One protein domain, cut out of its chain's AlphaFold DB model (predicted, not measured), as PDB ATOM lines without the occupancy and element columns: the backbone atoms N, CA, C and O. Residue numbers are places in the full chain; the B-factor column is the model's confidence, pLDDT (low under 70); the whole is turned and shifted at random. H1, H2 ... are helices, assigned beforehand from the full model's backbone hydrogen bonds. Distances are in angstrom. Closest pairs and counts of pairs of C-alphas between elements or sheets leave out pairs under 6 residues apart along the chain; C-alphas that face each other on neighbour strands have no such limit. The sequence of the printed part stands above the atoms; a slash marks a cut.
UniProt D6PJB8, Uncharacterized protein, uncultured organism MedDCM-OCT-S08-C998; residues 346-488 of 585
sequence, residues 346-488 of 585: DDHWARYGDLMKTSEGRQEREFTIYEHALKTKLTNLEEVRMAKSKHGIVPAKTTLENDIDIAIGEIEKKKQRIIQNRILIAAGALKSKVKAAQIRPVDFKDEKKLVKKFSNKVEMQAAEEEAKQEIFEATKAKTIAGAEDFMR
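This is residues 346 to 488 of the 585 residues of an uncharacterized protein of uncultured organism MedDCM-OCT-S08-C998 (UniProt D6PJB8). The longest helix, H6, crosses H2, the middle one of three long helices, and H3 folds back along H2 on the side away from H6 as a long helical hairpin. Short H5 packs on H2 and, by a few residues, on H3, while H1 crosses H6 and makes a corner with the beginning of H2. Residues 388 to 393 of the hairpin's loop stick out, and so do residues 481 to 488 of H6. The printed part has 143 residues with six named helices, H1 to H6 in chain order, and no named strand; its class is all helix. It is loose, with a radius of gyration of the C-alphas of 18.8 A, and elongated, spanning 61 by 39 by 29 A.

H6, residues 457 to 488, is 46.2 A long from first to last C-alpha and ends at C-alpha 488 (244.867, 103.521, 197.574). H2, residues 359 to 387, is 42.3 A long, and H3, residues 399 to 426, is 41.1 A long, beginning at C-alpha 399 (245.338, 51.693, 198.814). H1, residues 346 to 357, begins at C-alpha 346 (239.098, 90.460, 177.095) and measures 16.8 A. H5, residues 445 to 454, measures 14.7 A, and H4, residues 433 to 436, measures 5.1 A.

H2 is the hub, touching four other helices. H6 touches it with residues 459 to 471 alone, at a steep tilt of 54 degrees, opposite ways; the closest C-alphas, of His 372 and Ala 463, are 5.2 A apart. H2 and H3 touch as a hairpin at a shallow tilt of 25 degrees, opposite ways, closest at the C-alphas of Glu 371 and Ile 408, 6.1 A. H5 touches H2, closest at the C-alphas of Tyr 370 and Val 451, 6.3 A; they run the same way at a shallow tilt of 34 degrees, only just short of steep. H3 and H5 only just touch, with 3 pairs of C-alphas within 8 A, the closest being Ala 407 and Glu 447 at 6.4 A. H2, H3 and H5 form an up and down bundle, each helix running against the one before it. H1 touches H6 at a steep tilt of 66 degrees, closest at the C-alphas of His 348 and Lys 476, 5.7 A, and touches H2 only at the corner, where the C-alphas of Leu 355 and Gly 361 are 5.0 A apart. H4 is close to H3 but not clearly touching, at 7.5 A between the C-alphas of Leu 424 and Lys 435. H3 and H6 are apart. In H1, H2, H3, H5 and H6 every O i to N i+4 pair is within hydrogen-bond range; H4 is too short for such a pair.

The two C-alphas farthest apart, of His 391 and Lys 431, are 63.8 A from each other. The printed part has no cut, and the link from H2 to H3, 11 residues, is long. The mean pLDDT of the printed part is 90.8; residue 430 and residues 434 to 437 are under 70.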
ATOM      1  N   ASP A 346     238.118  90.723 178.151       97.81
ATOM      2  CA  ASP A 346     239.098  90.460 177.095       97.81
ATOM      3  C   ASP A 346     240.530  90.786 177.549       97.81
ATOM      4  O   ASP A 346     241.453  90.003 177.303       97.81
ATOM      5  N   ASP A 347     240.724  91.884 178.290       97.31
ATOM      6  CA  ASP A 347     242.026  92.236 178.871       97.31
ATOM      7  C   ASP A 347     242.494  91.176 179.875       97.31
ATOM      8  O   ASP A 347     243.676  90.816 179.923       97.31
ATOM      9  N   HIS A 348     241.575  90.632 180.674       97.56
ATOM     10  CA  HIS A 348     241.887  89.540 181.592       97.56
ATOM     11  C   HIS A 348     242.252  88.251 180.850       97.56
ATOM     12  O   HIS A 348     243.197  87.566 181.255       97.56
ATOM     13  N   TRP A 349     241.576  87.938 179.740       97.25
ATOM     14  CA  TRP A 349     241.912  86.780 178.906       97.25
ATOM     15  C   TRP A 349     243.275  86.943 178.241       97.25
ATOM     16  O   TRP A 349     244.058  85.989 178.206       97.25
ATOM     17  N   ALA A 350     243.600  88.151 177.780       97.19
ATOM     18  CA  ALA A 350     244.916  88.474 177.246       97.19
ATOM     19  C   ALA A 350     246.013  88.276 178.307       97.19
ATOM     20  O   ALA A 350     246.990  87.568 178.057       97.19
ATOM     21  N   ARG A 351     245.813  88.797 179.528       96.62
ATOM     22  CA  ARG A 351     246.746  88.611 180.658       96.62
ATOM     23  C   ARG A 351     246.909  87.144 181.050       96.62
ATOM     24  O   ARG A 351     248.027  86.706 181.316       96.62
ATOM     25  N   TYR A 352     245.821  86.374 181.061       97.62
ATOM     26  CA  TYR A 352     245.878  84.924 181.251       97.62
ATOM     27  C   TYR A 352     246.707  84.253 180.144       97.62
ATOM     28  O   TYR A 352     247.593  83.445 180.428       97.62
ATOM     29  N   GLY A 353     246.476  84.622 178.881       97.00
ATOM     30  CA  GLY A 353     247.242  84.125 177.741       97.00
ATOM     31  C   GLY A 353     248.739  84.417 177.864       97.00
ATOM     32  O   GLY A 353     249.564  83.537 177.610       97.00
ATOM     33  N   ASP A 354     249.100  85.616 178.316       96.50
ATOM     34  CA  ASP A 354     250.489  85.991 178.572       96.50
ATOM     35  C   ASP A 354     251.098  85.217 179.741       96.50
ATOM     36  O   ASP A 354     252.220  84.714 179.622       96.50
ATOM     37  N   LEU A 355     250.346  85.009 180.826       95.25
ATOM     38  CA  LEU A 355     250.766  84.143 181.926       95.25
ATOM     39  C   LEU A 355     251.076  82.728 181.415       95.25
ATOM     40  O   LEU A 355     252.133  82.182 181.737       95.25
ATOM     41  N   MET A 356     250.231  82.158 180.551       97.00
ATOM     42  CA  MET A 356     250.426  80.815 179.982       97.00
ATOM     43  C   MET A 356     251.657  80.692 179.067       97.00
ATOM     44  O   MET A 356     252.175  79.587 178.875       97.00
ATOM     45  N   LYS A 357     252.179  81.798 178.524       95.50
ATOM     46  CA  LYS A 357     253.442  81.792 177.763       95.50
ATOM     47  C   LYS A 357     254.663  81.631 178.676       95.50
ATOM     48  O   LYS A 357     255.697  81.123 178.228       95.50
ATOM     49  N   THR A 358     254.553  82.013 179.949       91.75
ATOM     50  CA  THR A 358     255.643  81.903 180.931       91.75
ATOM     51  C   THR A 358     255.840  80.462 181.416       91.75
ATOM     52  O   THR A 358     254.923  79.641 181.396       91.75
ATOM     53  N   SER A 359     257.051  80.119 181.873       88.88
ATOM     54  CA  SER A 359     257.302  78.814 182.506       88.88
ATOM     55  C   SER A 359     256.488  78.627 183.785       88.88
ATOM     56  O   SER A 359     256.028  77.520 184.044       88.88
ATOM     57  N   GLU A 360     256.288  79.700 184.550       88.38
ATOM     58  CA  GLU A 360     255.507  79.678 185.786       88.38
ATOM     59  C   GLU A 360     254.030  79.410 185.525       88.38
ATOM     60  O   GLU A 360     253.470  78.514 186.142       88.38
ATOM     61  N   GLY A 361     253.410  80.129 184.585       92.94
ATOM     62  CA  GLY A 361     252.005  79.910 184.241       92.94
ATOM     63  C   GLY A 361     251.756  78.513 183.678       92.94
ATOM     64  O   GLY A 361     250.747  77.892 183.997       92.94
ATOM     65  N   ARG A 362     252.710  77.956 182.914       94.12
ATOM     66  CA  ARG A 362     252.637  76.552 182.478       94.12
ATOM     67  C   ARG A 362     252.683  75.571 183.647       94.12
ATOM     68  O   ARG A 362     251.893  74.633 183.654       94.12
ATOM     69  N   GLN A 363     253.585  75.775 184.609       91.25
ATOM     70  CA  GLN A 363     253.663  74.937 185.811       91.25
ATOM     71  C   GLN A 363     252.402  75.070 186.668       91.25
ATOM     72  O   GLN A 363     251.907  74.065 187.167       91.25
ATOM     73  N   GLU A 364     251.878  76.292 186.792       93.75
ATOM     74  CA  GLU A 364     250.640  76.594 187.506       93.75
ATOM     75  C   GLU A 364     249.457  75.846 186.912       93.75
ATOM     76  O   GLU A 364     248.792  75.081 187.601       93.75
ATOM     77  N   ARG A 365     249.300  75.937 185.591       95.25
ATOM     78  CA  ARG A 365     248.313  75.151 184.860       95.25
ATOM     79  C   ARG A 365     248.504  73.650 185.042       95.25
ATOM     80  O   ARG A 365     247.534  72.962 185.327       95.25
ATOM     81  N   GLU A 366     249.719  73.122 184.888       93.81
ATOM     82  CA  GLU A 366     249.950  71.677 185.031       93.81
ATOM     83  C   GLU A 366     249.545  71.156 186.414       93.81
ATOM     84  O   GLU A 366     248.864  70.132 186.485       93.81
ATOM     85  N   PHE A 367     249.916  71.839 187.503       93.50
ATOM     86  CA  PHE A 367     249.578  71.341 188.836       93.50
ATOM     87  C   PHE A 367     248.091  71.506 189.156       93.50
ATOM     88  O   PHE A 367     247.525  70.587 189.740       93.50
ATOM     89  N   THR A 368     247.447  72.611 188.756       95.00
ATOM     90  CA  THR A 368     246.011  72.816 189.007       95.00
ATOM     91  C   THR A 368     245.181  71.767 188.261       95.00
ATOM     92  O   THR A 368     244.237  71.215 188.820       95.00
ATOM     93  N   ILE A 369     245.594  71.389 187.042       96.31
ATOM     94  CA  ILE A 369     244.985  70.269 186.303       96.31
ATOM     95  C   ILE A 369     245.116  68.962 187.088       96.31
ATOM     96  O   ILE A 369     244.151  68.209 187.206       96.31
ATOM     97  N   TYR A 370     246.310  68.658 187.606       95.75
ATOM     98  CA  TYR A 370     246.543  67.421 188.358       95.75
ATOM     99  C   TYR A 370     245.764  67.398 189.673       95.75
ATOM    100  O   TYR A 370     245.219  66.358 190.033       95.75
ATOM    101  N   GLU A 371     245.672  68.537 190.354       95.06
ATOM    102  CA  GLU A 371     244.896  68.705 191.577       95.06
ATOM    103  C   GLU A 371     243.407  68.412 191.334       95.06
ATOM    104  O   GLU A 371     242.846  67.549 192.011       95.06
ATOM    105  N   HIS A 372     242.789  69.048 190.331       96.81
ATOM    106  CA  HIS A 372     241.380  68.815 189.977       96.81
ATOM    107  C   HIS A 372     241.124  67.383 189.513       96.81
ATOM    108  O   HIS A 372     240.211  66.726 190.008       96.81
ATOM    109  N   ALA A 373     241.975  66.841 188.636       96.00
ATOM    110  CA  ALA A 373     241.815  65.478 188.132       96.00
ATOM    111  C   ALA A 373     241.866  64.425 189.254       96.00
ATOM    112  O   ALA A 373     241.098  63.459 189.228       96.00
ATOM    113  N   LEU A 374     242.759  64.600 190.236       93.75
ATOM    114  CA  LEU A 374     242.869  63.708 191.391       93.75
ATOM    115  C   LEU A 374     241.714  63.894 192.379       93.75
ATOM    116  O   LEU A 374     241.185  62.888 192.848       93.75
ATOM    117  N   LYS A 375     241.287  65.133 192.659       95.38
ATOM    118  CA  LYS A 375     240.135  65.414 193.534       95.38
ATOM    119  C   LYS A 375     238.849  64.818 192.973       95.38
ATOM    120  O   LYS A 375     238.179  64.071 193.675       95.38
ATOM    121  N   THR A 376     238.555  65.051 191.696       95.62
ATOM    122  CA  THR A 376     237.388  64.462 191.025       95.62
ATOM    123  C   THR A 376     237.446  62.939 191.062       95.62
ATOM    124  O   THR A 376     236.445  62.276 191.339       95.62
ATOM    125  N   LYS A 377     238.637  62.353 190.862       94.56
ATOM    126  CA  LYS A 377     238.792  60.901 190.953       94.56
ATOM    127  C   LYS A 377     238.546  60.369 192.362       94.56
ATOM    128  O   LYS A 377     237.908  59.327 192.506       94.56
ATOM    129  N   LEU A 378     239.061  61.065 193.370       93.69
ATOM    130  CA  LEU A 378     238.870  60.725 194.772       93.69
ATOM    131  C   LEU A 378     237.384  60.769 195.139       93.69
ATOM    132  O   LEU A 378     236.882  59.779 195.660       93.69
ATOM    133  N   THR A 379     236.667  61.833 194.766       94.81
ATOM    134  CA  THR A 379     235.216  61.959 194.981       94.81
ATOM    135  C   THR A 379     234.458  60.788 194.358       94.81
ATOM    136  O   THR A 379     233.673  60.131 195.037       94.81
ATOM    137  N   ASN A 380     234.761  60.434 193.104       93.56
ATOM    138  CA  ASN A 380     234.130  59.295 192.430       93.56
ATOM    139  C   ASN A 380     234.392  57.961 193.160       93.56
ATOM    140  O   ASN A 380     233.511  57.102 193.247       93.56
ATOM    141  N   LEU A 381     235.608  57.752 193.680       92.12
ATOM    142  CA  LEU A 381     235.948  56.554 194.455       92.12
ATOM    143  C   LEU A 381     235.227  56.527 195.805       92.12
ATOM    144  O   LEU A 381     234.721  55.473 196.200       92.12
ATOM    145  N   GLU A 382     235.134  57.673 196.477       92.50
ATOM    146  CA  GLU A 382     234.413  57.822 197.736       92.50
ATOM    147  C   GLU A 382     232.916  57.560 197.556       92.50
ATOM    148  O   GLU A 382     232.344  56.806 198.340       92.50
ATOM    149  N   GLU A 383     232.292  58.065 196.492       93.94
ATOM    150  CA  GLU A 383     230.892  57.778 196.159       93.94
ATOM    151  C   GLU A 383     230.655  56.280 195.931       93.94
ATOM    152  O   GLU A 383     229.739  55.690 196.510       93.94
ATOM    153  N   VAL A 384     231.525  55.619 195.156       92.88
ATOM    154  CA  VAL A 384     231.457  54.165 194.934       92.88
ATOM    155  C   VAL A 384     231.656  53.390 196.242       92.88
ATOM    156  O   VAL A 384     231.026  52.348 196.452       92.88
ATOM    157  N   ARG A 385     232.529  53.868 197.134       92.88
ATOM    158  CA  ARG A 385     232.772  53.266 198.453       92.88
ATOM    159  C   ARG A 385     231.568  53.444 199.378       92.88
ATOM    160  O   ARG A 385     231.164  52.476 200.023       92.88
ATOM    161  N   MET A 386     230.958  54.626 199.395       90.69
ATOM    162  CA  MET A 386     229.754  54.940 200.172       90.69
ATOM    163  C   MET A 386     228.543  54.136 199.684       90.69
ATOM    164  O   MET A 386     227.811  53.574 200.500       90.69
ATOM    165  N   ALA A 387     228.391  53.969 198.366       91.81
ATOM    166  CA  ALA A 387     227.352  53.131 197.763       91.81
ATOM    167  C   ALA A 387     227.481  51.640 198.138       91.81
ATOM    168  O   ALA A 387     226.494  50.907 198.138       91.81
ATOM    169  N   LYS A 388     228.689  51.179 198.488       90.44
ATOM    170  CA  LYS A 388     228.943  49.811 198.976       90.44
ATOM    171  C   LYS A 388     228.688  49.636 200.474       90.44
ATOM    172  O   LYS A 388     228.818  48.508 200.958       90.44
ATOM    173  N   SER A 389     228.347  50.695 201.215       89.50
ATOM    174  CA  SER A 389     228.078  50.564 202.648       89.50
ATOM    175  C   SER A 389     226.844  49.685 202.871       89.50
ATOM    176  O   SER A 389     225.762  49.922 202.331       89.50
ATOM    177  N   LYS A 390     227.013  48.616 203.652       82.69
ATOM    178  CA  LYS A 390     225.910  47.768 204.115       82.69
ATOM    179  C   LYS A 390     225.758  47.994 205.610       82.69
ATOM    180  O   LYS A 390     226.743  47.952 206.341       82.69
ATOM    181  N   HIS A 391     224.527  48.247 206.052       86.25
ATOM    182  CA  HIS A 391     224.202  48.500 207.463       86.25
ATOM    183  C   HIS A 391     224.952  49.697 208.086       86.25
ATOM    184  O   HIS A 391     225.263  49.678 209.272       86.25
ATOM    185  N   GLY A 392     225.267  50.731 207.295       86.31
ATOM    186  CA  GLY A 392     225.957  51.935 207.780       86.31
ATOM    187  C   GLY A 392     227.460  51.766 208.037       86.31
ATOM    188  O   GLY A 392     228.110  52.716 208.461       86.31
ATOM    189  N   ILE A 393     228.035  50.590 207.760       86.44
ATOM    190  CA  ILE A 393     229.480  50.365 207.861       86.44
ATOM    191  C   ILE A 393     230.117  50.722 206.517       86.44
ATOM    192  O   ILE A 393     229.953  50.008 205.523       86.44
ATOM    193  N   VAL A 394     230.836  51.844 206.481       87.81
ATOM    194  CA  VAL A 394     231.595  52.285 205.304       87.81
ATOM    195  C   VAL A 394     232.898  51.477 205.216       87.81
ATOM    196  O   VAL A 394     233.628  51.404 206.207       87.81
ATOM    197  N   PRO A 395     233.231  50.875 204.059       90.44
ATOM    198  CA  PRO A 395     234.509  50.192 203.876       90.44
ATOM    199  C   PRO A 395     235.710  51.123 204.112       90.44
ATOM    200  O   PRO A 395     235.646  52.322 203.824       90.44
ATOM    201  N   ALA A 396     236.822  50.567 204.601       92.88
ATOM    202  CA  ALA A 396     238.081  51.301 204.728       92.88
ATOM    203  C   ALA A 396     238.555  51.828 203.361       92.88
ATOM    204  O   ALA A 396     238.265  51.219 202.327       92.88
ATOM    205  N   LYS A 397     239.290  52.951 203.368       93.50
ATOM    206  CA  LYS A 397     239.912  53.493 202.154       93.50
ATOM    207  C   LYS A 397     240.818  52.441 201.520       93.50
ATOM    208  O   LYS A 397     241.600  51.765 202.190       93.50
ATOM    209  N   THR A 398     240.685  52.301 200.214       94.00
ATOM    210  CA  THR A 398     241.552  51.478 199.382       94.00
ATOM    211  C   THR A 398     242.964  52.061 199.351       94.00
ATOM    212  O   THR A 398     243.171  53.253 199.576       94.00
ATOM    213  N   THR A 399     243.959  51.225 199.039       92.12
ATOM    214  CA  THR A 399     245.338  51.693 198.814       92.12
ATOM    215  C   THR A 399     245.393  52.786 197.747       92.12
ATOM    216  O   THR A 399     246.138  53.743 197.892       92.12
ATOM    217  N   LEU A 400     244.527  52.687 196.735       90.25
ATOM    218  CA  LEU A 400     244.362  53.688 195.690       90.25
ATOM    219  C   LEU A 400     243.913  55.057 196.226       90.25
ATOM    220  O   LEU A 400     244.501  56.068 195.857       90.25
ATOM    221  N   GLU A 401     242.880  55.101 197.072       91.12
ATOM    222  CA  GLU A 401     242.408  56.360 197.674       91.12
ATOM    223  C   GLU A 401     243.518  57.011 198.512       91.12
ATOM    224  O   GLU A 401     243.748  58.211 198.393       91.12
ATOM    225  N   ASN A 402     244.269  56.213 199.280       91.88
ATOM    226  CA  ASN A 402     245.397  56.716 200.070       91.88
ATOM    227  C   ASN A 402     246.538  57.253 199.186       91.88
ATOM    228  O   ASN A 402     247.114  58.292 199.501       91.88
ATOM    229  N   ASP A 403     246.860  56.577 198.077       90.19
ATOM    230  CA  ASP A 403     247.881  57.041 197.128       90.19
ATOM    231  C   ASP A 403     247.486  58.387 196.491       90.19
ATOM    232  O   ASP A 403     248.335  59.262 196.306       90.19
ATOM    233  N   ILE A 404     246.196  58.568 196.174       90.00
ATOM    234  CA  ILE A 404     245.653  59.825 195.636       90.00
ATOM    235  C   ILE A 404     245.721  60.942 196.688       90.00
ATOM    236  O   ILE A 404     246.207  62.029 196.375       90.00
ATOM    237  N   ASP A 405     245.310  60.671 197.930       91.50
ATOM    238  CA  ASP A 405     245.386  61.632 199.041       91.50
ATOM    239  C   ASP A 405     246.825  62.125 199.272       91.50
ATOM    240  O   ASP A 405     247.074  63.329 199.390       91.50
ATOM    241  N   ILE A 406     247.796  61.203 199.289       92.12
ATOM    242  CA  ILE A 406     249.220  61.533 199.444       92.12
ATOM    243  C   ILE A 406     249.687  62.440 198.301       92.12
ATOM    244  O   ILE A 406     250.385  63.427 198.541       92.12
ATOM    245  N   ALA A 407     249.290  62.137 197.064       89.75
ATOM    246  CA  ALA A 407     249.684  62.920 195.901       89.75
ATOM    247  C   ALA A 407     249.078  64.328 195.894       89.75
ATOM    248  O   ALA A 407     249.795  65.280 195.595       89.75
ATOM    249  N   ILE A 408     247.809  64.486 196.284       90.25
ATOM    250  CA  ILE A 408     247.191  65.808 196.476       90.25
ATOM    251  C   ILE A 408     247.979  66.604 197.531       90.25
ATOM    252  O   ILE A 408     248.312  67.769 197.309       90.25
ATOM    253  N   GLY A 409     248.365  65.964 198.641       90.62
ATOM    254  CA  GLY A 409     249.199  66.587 199.672       90.62
ATOM    255  C   GLY A 409     250.583  67.031 199.172       90.62
ATOM    256  O   GLY A 409     251.066  68.101 199.548       90.62
ATOM    257  N   GLU A 410     251.231  66.246 198.307       92.12
ATOM    258  CA  GLU A 410     252.512  66.624 197.692       92.12
ATOM    259  C   GLU A 410     252.368  67.747 196.652       92.12
ATOM    260  O   GLU A 410     253.230  68.636 196.604       92.12
ATOM    261  N   ILE A 411     251.272  67.773 195.881       88.56
ATOM    262  CA  ILE A 411     250.940  68.886 194.974       88.56
ATOM    263  C   ILE A 411     250.827  70.189 195.764       88.56
ATOM    264  O   ILE A 411     251.478  71.170 195.403       88.56
ATOM    265  N   GLU A 412     250.100  70.195 196.882       90.12
ATOM    266  CA  GLU A 412     249.927  71.396 197.706       90.12
ATOM    267  C   GLU A 412     251.272  71.891 198.274       90.12
ATOM    268  O   GLU A 412     251.611  73.071 198.177       90.12
ATOM    269  N   LYS A 413     252.139  70.990 198.760       92.06
ATOM    270  CA  LYS A 413     253.503  71.360 199.199       92.06
ATOM    271  C   LYS A 413     254.350  71.946 198.067       92.06
ATOM    272  O   LYS A 413     255.219  72.793 198.296       92.06
ATOM    273  N   LYS A 414     254.183  71.449 196.840       90.69
ATOM    274  CA  LYS A 414     254.871  71.962 195.647       90.69
ATOM    275  C   LYS A 414     254.321  73.335 195.237       90.69
ATOM    276  O   LYS A 414     255.122  74.227 194.965       90.69
ATOM    277  N   LYS A 415     253.003  73.544 195.309       87.38
ATOM    278  CA  LYS A 415     252.319  74.833 195.104       87.38
ATOM    279  C   LYS A 415     252.824  75.904 196.070       87.38
ATOM    280  O   LYS A 415     253.265  76.965 195.632       87.38
ATOM    281  N   GLN A 416     252.901  75.592 197.366       89.12
ATOM    282  CA  GLN A 416     253.449  76.509 198.377       89.12
ATOM    283  C   GLN A 416     254.908  76.909 198.093       89.12
ATOM    284  O   GLN A 416     255.280  78.071 198.255       89.12
ATOM    285  N   ARG A 417     255.738  75.986 197.583       87.31
ATOM    286  CA  ARG A 417     257.115  76.300 197.156       87.31
ATOM    287  C   ARG A 417     257.163  77.256 195.961       87.31
ATOM    288  O   ARG A 417     258.010  78.146 195.944       87.31
ATOM    289  N   ILE A 418     256.263  77.111 194.987       85.12
ATOM    290  CA  ILE A 418     256.162  78.047 193.852       85.12
ATOM    291  C   ILE A 418     255.780  79.445 194.355       85.12
ATOM    292  O   ILE A 418     256.419  80.428 193.977       85.12
ATOM    293  N   ILE A 419     254.798  79.540 195.257       85.00
ATOM    294  CA  ILE A 419     254.383  80.812 195.871       85.00
ATOM    295  C   ILE A 419     255.559  81.459 196.620       85.00
ATOM    296  O   ILE A 419     255.840  82.643 196.433       85.00
ATOM    297  N   GLN A 420     256.303  80.684 197.411       86.62
ATOM    298  CA  GLN A 420     257.481  81.178 198.125       86.62
ATOM    299  C   GLN A 420     258.578  81.676 197.169       86.62
ATOM    300  O   GLN A 420     259.151  82.743 197.397       86.62
ATOM    301  N   ASN A 421     258.837  80.953 196.073       85.25
ATOM    302  CA  ASN A 421     259.774  81.387 195.035       85.25
ATOM    303  C   ASN A 421     259.347  82.734 194.427       85.25
ATOM    304  O   ASN A 421     260.188  83.621 194.279       85.25
ATOM    305  N   ARG A 422     258.049  82.927 194.145       83.31
ATOM    306  CA  ARG A 422     257.501  84.199 193.634       83.31
ATOM    307  C   ARG A 422     257.726  85.355 194.610       83.31
ATOM    308  O   ARG A 422     258.182  86.419 194.195       83.31
ATOM    309  N   ILE A 423     257.459  85.143 195.901       83.56
ATOM    310  CA  ILE A 423     257.681  86.157 196.947       83.56
ATOM    311  C   ILE A 423     259.162  86.549 197.013       83.56
ATOM    312  O   ILE A 423     259.489  87.734 197.055       83.56
ATOM    313  N   LEU A 424     260.071  85.568 196.977       81.06
ATOM    314  CA  LEU A 424     261.512  85.827 196.984       81.06
ATOM    315  C   LEU A 424     261.940  86.638 195.753       81.06
ATOM    316  O   LEU A 424     262.648  87.637 195.899       81.06
ATOM    317  N   ILE A 425     261.490  86.249 194.556       80.06
ATOM    318  CA  ILE A 425     261.784  86.963 193.305       80.06
ATOM    319  C   ILE A 425     261.298  88.414 193.380       80.06
ATOM    320  O   ILE A 425     262.085  89.327 193.116       80.06
ATOM    321  N   ALA A 426     260.050  88.635 193.804       80.25
ATOM    322  CA  ALA A 426     259.461  89.968 193.944       80.25
ATOM    323  C   ALA A 426     260.215  90.845 194.960       80.25
ATOM    324  O   ALA A 426     260.401  92.037 194.732       80.25
ATOM    325  N   ALA A 427     260.743  90.253 196.036       79.19
ATOM    326  CA  ALA A 427     261.591  90.936 197.016       79.19
ATOM    327  C   ALA A 427     263.028  91.218 196.518       79.19
ATOM    328  O   ALA A 427     263.905  91.585 197.305       79.19
ATOM    329  N   GLY A 428     263.315  91.011 195.228       78.62
ATOM    330  CA  GLY A 428     264.624  91.272 194.630       78.62
ATOM    331  C   GLY A 428     265.682  90.213 194.947       78.62
ATOM    332  O   GLY A 428     266.875  90.481 194.789       78.62
ATOM    333  N   ALA A 429     265.284  89.005 195.369       71.88
ATOM    334  CA  ALA A 429     266.203  87.910 195.698       71.88
ATOM    335  C   ALA A 429     267.182  87.557 194.571       71.88
ATOM    336  O   ALA A 429     268.296  87.133 194.862       71.88
ATOM    337  N   LEU A 430     266.813  87.779 193.306       64.06
ATOM    338  CA  LEU A 430     267.681  87.538 192.145       64.06
ATOM    339  C   LEU A 430     268.973  88.369 192.163       64.06
ATOM    340  O   LEU A 430     269.969  87.960 191.573       64.06
ATOM    341  N   LYS A 431     268.996  89.501 192.879       71.06
ATOM    342  CA  LYS A 431     270.211  90.314 193.060       71.06
ATOM    343  C   LYS A 431     271.180  89.710 194.084       71.06
ATOM    344  O   LYS A 431     272.347  90.087 194.128       71.06
ATOM    345  N   SER A 432     270.725  88.756 194.899       73.38
ATOM    346  CA  SER A 432     271.534  88.052 195.893       73.38
ATOM    347  C   SER A 432     271.820  86.625 195.426       73.38
ATOM    348  O   SER A 432     270.917  85.794 195.368       73.38
ATOM    349  N   LYS A 433     273.095  86.295 195.168       70.06
ATOM    350  CA  LYS A 433     273.518  84.926 194.795       70.06
ATOM    351  C   LYS A 433     273.038  83.861 195.795       70.06
ATOM    352  O   LYS A 433     272.689  82.756 195.395       70.06
ATOM    353  N   VAL A 434     272.979  84.212 197.083       67.75
ATOM    354  CA  VAL A 434     272.528  83.318 198.165       67.75
ATOM    355  C   VAL A 434     271.022  83.057 198.085       67.75
ATOM    356  O   VAL A 434     270.597  81.914 198.223       67.75
ATOM    357  N   LYS A 435     270.209  84.087 197.819       65.81
ATOM    358  CA  LYS A 435     268.751  83.925 197.704       65.81
ATOM    359  C   LYS A 435     268.336  83.316 196.357       65.81
ATOM    360  O   LYS A 435     267.367  82.569 196.307       65.81
ATOM    361  N   ALA A 436     269.098  83.549 195.286       66.44
ATOM    362  CA  ALA A 436     268.873  82.908 193.989       66.44
ATOM    363  C   ALA A 436     269.023  81.375 194.056       66.44
ATOM    364  O   ALA A 436     268.239  80.655 193.446       66.44
ATOM    365  N   ALA A 437     269.963  80.861 194.860       68.31
ATOM    366  CA  ALA A 437     270.158  79.420 195.059       68.31
ATOM    367  C   ALA A 437     268.994  78.718 195.797       68.31
ATOM    368  O   ALA A 437     268.898  77.488 195.776       68.31
ATOM    369  N   GLN A 438     268.110  79.478 196.453       72.06
ATOM    370  CA  GLN A 438     266.923  78.945 197.133       72.06
ATOM    371  C   GLN A 438     265.760  78.684 196.163       72.06
ATOM    372  O   GLN A 438     264.879  77.885 196.475       72.06
ATOM    373  N   ILE A 439     265.785  79.291 194.971       74.69
ATOM    374  CA  ILE A 439     264.765  79.104 193.936       74.69
ATOM    375  C   ILE A 439     265.076  77.804 193.193       74.69
ATOM    376  O   ILE A 439     265.907  77.763 192.286       74.69
ATOM    377  N   ARG A 440     264.424  76.708 193.594       78.81
ATOM    378  CA  ARG A 440     264.526  75.418 192.892       78.81
ATOM    379  C   ARG A 440     263.345  75.233 191.938       78.81
ATOM    380  O   ARG A 440     262.212  75.484 192.357       78.81
ATOM    381  N   PRO A 441     263.576  74.764 190.698       82.56
ATOM    382  CA  PRO A 441     262.489  74.393 189.806       82.56
ATOM    383  C   PRO A 441     261.681  73.254 190.435       82.56
ATOM    384  O   PRO A 441     262.241  72.294 190.968       82.56
ATOM    385  N   VAL A 442     260.359  73.386 190.391       88.12
ATOM    386  CA  VAL A 442     259.426  72.391 190.920       88.12
ATOM    387  C   VAL A 442     259.045  71.438 189.785       88.12
ATOM    388  O   VAL A 442     258.634  71.882 188.717       88.12
ATOM    389  N   ASP A 443     259.236  70.133 189.999       90.50
ATOM    390  CA  ASP A 443     258.948  69.075 189.019       90.50
ATOM    391  C   ASP A 443     257.709  68.274 189.455       90.50
ATOM    392  O   ASP A 443     257.618  67.867 190.615       90.50
ATOM    393  N   PHE A 444     256.777  68.036 188.528       91.56
ATOM    394  CA  PHE A 444     255.511  67.316 188.736       91.56
ATOM    395  C   PHE A 444     255.452  65.966 187.994       91.56
ATOM    396  O   PHE A 444     254.376  65.456 187.676       91.56
ATOM    397  N   LYS A 445     256.605  65.377 187.642       93.62
ATOM    398  CA  LYS A 445     256.669  64.103 186.896       93.62
ATOM    399  C   LYS A 445     255.917  62.946 187.550       93.62
ATOM    400  O   LYS A 445     255.320  62.152 186.821       93.62
ATOM    401  N   ASP A 446     255.975  62.811 188.870       92.25
ATOM    402  CA  ASP A 446     255.374  61.666 189.563       92.25
ATOM    403  C   ASP A 446     253.855  61.819 189.661       92.25
ATOM    404  O   ASP A 446     253.117  60.885 189.342       92.25
ATOM    405  N   GLU A 447     253.383  63.031 189.938       93.69
ATOM    406  CA  GLU A 447     251.969  63.397 189.912       93.69
ATOM    407  C   GLU A 447     251.380  63.205 188.513       93.69
ATOM    408  O   GLU A 447     250.332  62.585 188.351       93.69
ATOM    409  N   LYS A 448     252.108  63.624 187.472       94.62
ATOM    410  CA  LYS A 448     251.717  63.417 186.072       94.62
ATOM    411  C   LYS A 448     251.554  61.940 185.721       94.62
ATOM    412  O   LYS A 448     250.642  61.583 184.974       94.62
ATOM    413  N   LYS A 449     252.442  61.069 186.218       94.75
ATOM    414  CA  LYS A 449     252.318  59.612 186.031       94.75
ATOM    415  C   LYS A 449     251.091  59.071 186.759       94.75
ATOM    416  O   LYS A 449     250.386  58.238 186.196       94.75
ATOM    417  N   LEU A 450     250.843  59.547 187.976       92.56
ATOM    418  CA  LEU A 450     249.727  59.112 188.807       92.56
ATOM    419  C   LEU A 450     248.376  59.485 188.188       92.56
ATOM    420  O   LEU A 450     247.516  58.629 188.003       92.56
ATOM    421  N   VAL A 451     248.234  60.739 187.769       93.62
ATOM    422  CA  VAL A 451     247.043  61.257 187.091       93.62
ATOM    423  C   VAL A 451     246.755  60.467 185.815       93.62
ATOM    424  O   VAL A 451     245.642  59.994 185.620       93.62
ATOM    425  N   LYS A 452     247.770  60.208 184.978       94.44
ATOM    426  CA  LYS A 452     247.610  59.377 183.769       94.44
ATOM    427  C   LYS A 452     247.198  57.934 184.059       94.44
ATOM    428  O   LYS A 452     246.627  57.286 183.188       94.44
ATOM    429  N   LYS A 453     247.541  57.412 185.238       95.31
ATOM    430  CA  LYS A 453     247.195  56.050 185.652       95.31
ATOM    431  C   LYS A 453     245.734  55.948 186.092       95.31
ATOM    432  O   LYS A 453     245.132  54.895 185.890       95.31
ATOM    433  N   PHE A 454     245.177  56.996 186.698       93.44
ATOM    434  CA  PHE A 454     243.877  56.920 187.373       93.44
ATOM    435  C   PHE A 454     242.763  57.736 186.729       93.44
ATOM    436  O   PHE A 454     241.595  57.360 186.866       93.44
ATOM    437  N   SER A 455     243.102  58.793 186.001       94.62
ATOM    438  CA  SER A 455     242.135  59.656 185.332       94.62
ATOM    439  C   SER A 455     242.043  59.301 183.851       94.62
ATOM    440  O   SER A 455     243.051  59.132 183.159       94.62
ATOM    441  N   ASN A 456     240.819  59.166 183.349       94.94
ATOM    442  CA  ASN A 456     240.577  58.959 181.928       94.94
ATOM    443  C   ASN A 456     240.702  60.287 181.149       94.94
ATOM    444  O   ASN A 456     240.806  61.370 181.724       94.94
ATOM    445  N   LYS A 457     240.694  60.216 179.811       95.69
ATOM    446  CA  LYS A 457     240.858  61.404 178.955       95.69
ATOM    447  C   LYS A 457     239.766  62.463 179.177       95.69
ATOM    448  O   LYS A 457     240.070  63.645 179.079       95.69
ATOM    449  N   VAL A 458     238.534  62.050 179.471       95.75
ATOM    450  CA  VAL A 458     237.396  62.959 179.688       95.75
ATOM    451  C   VAL A 458     237.535  63.681 181.030       95.75
ATOM    452  O   VAL A 458     237.419  64.899 181.071       95.75
ATOM    453  N   GLU A 459     237.878  62.953 182.098       94.56
ATOM    454  CA  GLU A 459     238.180  63.517 183.425       94.56
ATOM    455  C   GLU A 459     239.327  64.541 183.334       94.56
ATOM    456  O   GLU A 459     239.260  65.607 183.935       94.56
ATOM    457  N   MET A 460     240.349  64.257 182.519       96.12
ATOM    458  CA  MET A 460     241.461  65.185 182.281       96.12
ATOM    459  C   MET A 460     241.060  66.458 181.536       96.12
ATOM    460  O   MET A 460     241.571  67.523 181.860       96.12
ATOM    461  N   GLN A 461     240.176  66.358 180.542       96.69
ATOM    462  CA  GLN A 461     239.682  67.525 179.805       96.69
ATOM    463  C   GLN A 461     238.784  68.405 180.680       96.69
ATOM    464  O   GLN A 461     238.895  69.625 180.621       96.69
ATOM    465  N   ALA A 462     237.946  67.798 181.524       96.56
ATOM    466  CA  ALA A 462     237.145  68.533 182.499       96.56
ATOM    467  C   ALA A 462     238.040  69.286 183.500       96.56
ATOM    468  O   ALA A 462     237.888  70.494 183.668       96.56
ATOM    469  N   ALA A 463     239.046  68.606 184.064       96.44
ATOM    470  CA  ALA A 463     240.026  69.224 184.957       96.44
ATOM    471  C   ALA A 463     240.843  70.341 184.278       96.44
ATOM    472  O   ALA A 463     241.281  71.280 184.938       96.44
ATOM    473  N   GLU A 464     241.062  70.256 182.962       97.06
ATOM    474  CA  GLU A 464     241.736  71.294 182.181       97.06
ATOM    475  C   GLU A 464     240.917  72.579 182.055       97.06
ATOM    476  O   GLU A 464     241.474  73.664 182.243       97.06
ATOM    477  N   GLU A 465     239.616  72.472 181.790       97.62
ATOM    478  CA  GLU A 465     238.733  73.641 181.746       97.62
ATOM    479  C   GLU A 465     238.510  74.238 183.145       97.62
ATOM    480  O   GLU A 465     238.569  75.458 183.296       97.62
ATOM    481  N   GLU A 466     238.364  73.409 184.185       97.50
ATOM    482  CA  GLU A 466     238.282  73.879 185.579       97.50
ATOM    483  C   GLU A 466     239.557  74.622 186.003       97.50
ATOM    484  O   GLU A 466     239.487  75.733 186.528       97.50
ATOM    485  N   ALA A 467     240.733  74.060 185.704       96.56
ATOM    486  CA  ALA A 467     242.013  74.700 185.998       96.56
ATOM    487  C   ALA A 467     242.194  76.017 185.236       96.56
ATOM    488  O   ALA A 467     242.698  76.995 185.790       96.56
ATOM    489  N   LYS A 468     241.790  76.057 183.961       97.38
ATOM    490  CA  LYS A 468     241.821  77.273 183.146       97.38
ATOM    491  C   LYS A 468     240.947  78.364 183.761       97.38
ATOM    492  O   LYS A 468     241.426  79.489 183.888       97.38
ATOM    493  N   GLN A 469     239.724  78.032 184.177       97.75
ATOM    494  CA  GLN A 469     238.828  78.993 184.817       97.75
ATOM    495  C   GLN A 469     239.384  79.471 186.163       97.75
ATOM    496  O   GLN A 469     239.418  80.673 186.407       97.75
ATOM    497  N   GLU A 470     239.883  78.569 187.015       97.25
ATOM    498  CA  GLU A 470     240.460  78.942 188.315       97.25
ATOM    499  C   GLU A 470     241.645  79.904 188.157       97.25
ATOM    500  O   GLU A 470     241.713  80.933 188.830       97.25
ATOM    501  N   ILE A 471     242.573  79.601 187.245       96.31
ATOM    502  CA  ILE A 471     243.759  80.437 187.022       96.31
ATOM    503  C   ILE A 471     243.371  81.777 186.392       96.31
ATOM    504  O   ILE A 471     243.958  82.808 186.738       96.31
ATOM    505  N   PHE A 472     242.388  81.786 185.490       97.75
ATOM    506  CA  PHE A 472     241.833  83.013 184.928       97.75
ATOM    507  C   PHE A 472     241.238  83.905 186.028       97.75
ATOM    508  O   PHE A 472     241.668  85.052 186.167       97.75
ATOM    509  N   GLU A 473     240.347  83.370 186.867       97.81
ATOM    510  CA  GLU A 473     239.727  84.120 187.968       97.81
ATOM    511  C   GLU A 473     240.766  84.605 188.986       97.81
ATOM    512  O   GLU A 473     240.719  85.753 189.427       97.81
ATOM    513  N   ALA A 474     241.771  83.788 189.310       95.94
ATOM    514  CA  ALA A 474     242.865  84.196 190.189       95.94
ATOM    515  C   ALA A 474     243.704  85.339 189.584       95.94
ATOM    516  O   ALA A 474     244.085  86.283 190.283       95.94
ATOM    517  N   THR A 475     243.976  85.290 188.276       95.88
ATOM    518  CA  THR A 475     244.724  86.334 187.550       95.88
ATOM    519  C   THR A 475     243.928  87.637 187.467       95.88
ATOM    520  O   THR A 475     244.486  88.728 187.656       95.88
ATOM    521  N   LYS A 476     242.618  87.528 187.236       97.56
ATOM    522  CA  LYS A 476     241.658  88.632 187.257       97.56
ATOM    523  C   LYS A 476     241.582  89.275 188.641       97.56
ATOM    524  O   LYS A 476     241.840  90.469 188.765       97.56
ATOM    525  N   ALA A 477     241.358  88.487 189.691       97.06
ATOM    526  CA  ALA A 477     241.310  88.969 191.071       97.06
ATOM    527  C   ALA A 477     242.611  89.674 191.483       97.06
ATOM    528  O   ALA A 477     242.578  90.754 192.070       97.06
ATOM    529  N   LYS A 478     243.772  89.117 191.113       95.19
ATOM    530  CA  LYS A 478     245.078  89.743 191.371       95.19
ATOM    531  C   LYS A 478     245.242  91.077 190.641       95.19
ATOM    532  O   LYS A 478     245.825  92.004 191.199       95.19
ATOM    533  N   THR A 479     244.756  91.172 189.404       95.50
ATOM    534  CA  THR A 479     244.758  92.420 188.628       95.50
ATOM    535  C   THR A 479     243.915  93.490 189.315       95.50
ATOM    536  O   THR A 479     244.412  94.590 189.539       95.50
ATOM    537  N   ILE A 480     242.682  93.147 189.694       96.56
ATOM    538  CA  ILE A 480     241.748  94.064 190.356       96.56
ATOM    539  C   ILE A 480     242.332  94.546 191.689       96.56
ATOM    540  O   ILE A 480     242.437  95.748 191.911       96.56
ATOM    541  N   ALA A 481     242.823  93.629 192.528       96.50
ATOM    542  CA  ALA A 481     243.453  93.980 193.801       96.50
ATOM    543  C   ALA A 481     244.700  94.867 193.621       96.50
ATOM    544  O   ALA A 481     244.975  95.741 194.443       96.50
ATOM    545  N   GLY A 482     245.465  94.655 192.544       95.12
ATOM    546  CA  GLY A 482     246.606  95.499 192.190       95.12
ATOM    547  C   GLY A 482     246.195  96.922 191.805       95.12
ATOM    548  O   GLY A 482     246.836  97.872 192.252       95.12
ATOM    549  N   ALA A 483     245.119  97.065 191.027       96.06
ATOM    550  CA  ALA A 483     244.555  98.363 190.661       96.06
ATOM    551  C   ALA A 483     244.028  99.111 191.901       96.06
ATOM    552  O   ALA A 483     244.365 100.271 192.124       96.06
ATOM    553  N   GLU A 484     243.292  98.427 192.779       96.44
ATOM    554  CA  GLU A 484     242.791  99.006 194.032       96.44
ATOM    555  C   GLU A 484     243.926  99.456 194.967       96.44
ATOM    556  O   GLU A 484     243.878 100.554 195.527       96.44
ATOM    557  N   ASP A 485     244.984  98.648 195.121       95.25
ATOM    558  CA  ASP A 485     246.160  99.027 195.913       95.25
ATOM    559  C   ASP A 485     246.891 100.239 195.319       95.25
ATOM    560  O   ASP A 485     247.335 101.121 196.061       95.25
ATOM    561  N   PHE A 486     246.997 100.308 193.989       95.06
ATOM    562  CA  PHE A 486     247.586 101.447 193.293       95.06
ATOM    563  C   PHE A 486     246.807 102.740 193.574       95.06
ATOM    564  O   PHE A 486     247.405 103.737 193.993       95.06
ATOM    565  N   MET A 487     245.477 102.705 193.451       95.88
ATOM    566  CA  MET A 487     244.622 103.858 193.747       95.88
ATOM    567  C   MET A 487     244.697 104.260 195.221       95.88
ATOM    568  O   MET A 487     244.875 105.437 195.542       95.88
ATOM    569  N   ARG A 488     244.686 103.283 196.135       96.75
ATOM    570  CA  ARG A 488     244.867 103.521 197.574       96.75
ATOM    571  C   ARG A 488     246.181 104.246 197.878       96.75
ATOM    572  O   ARG A 488     246.192 105.179 198.679       96.75
TER     573      ARG A 488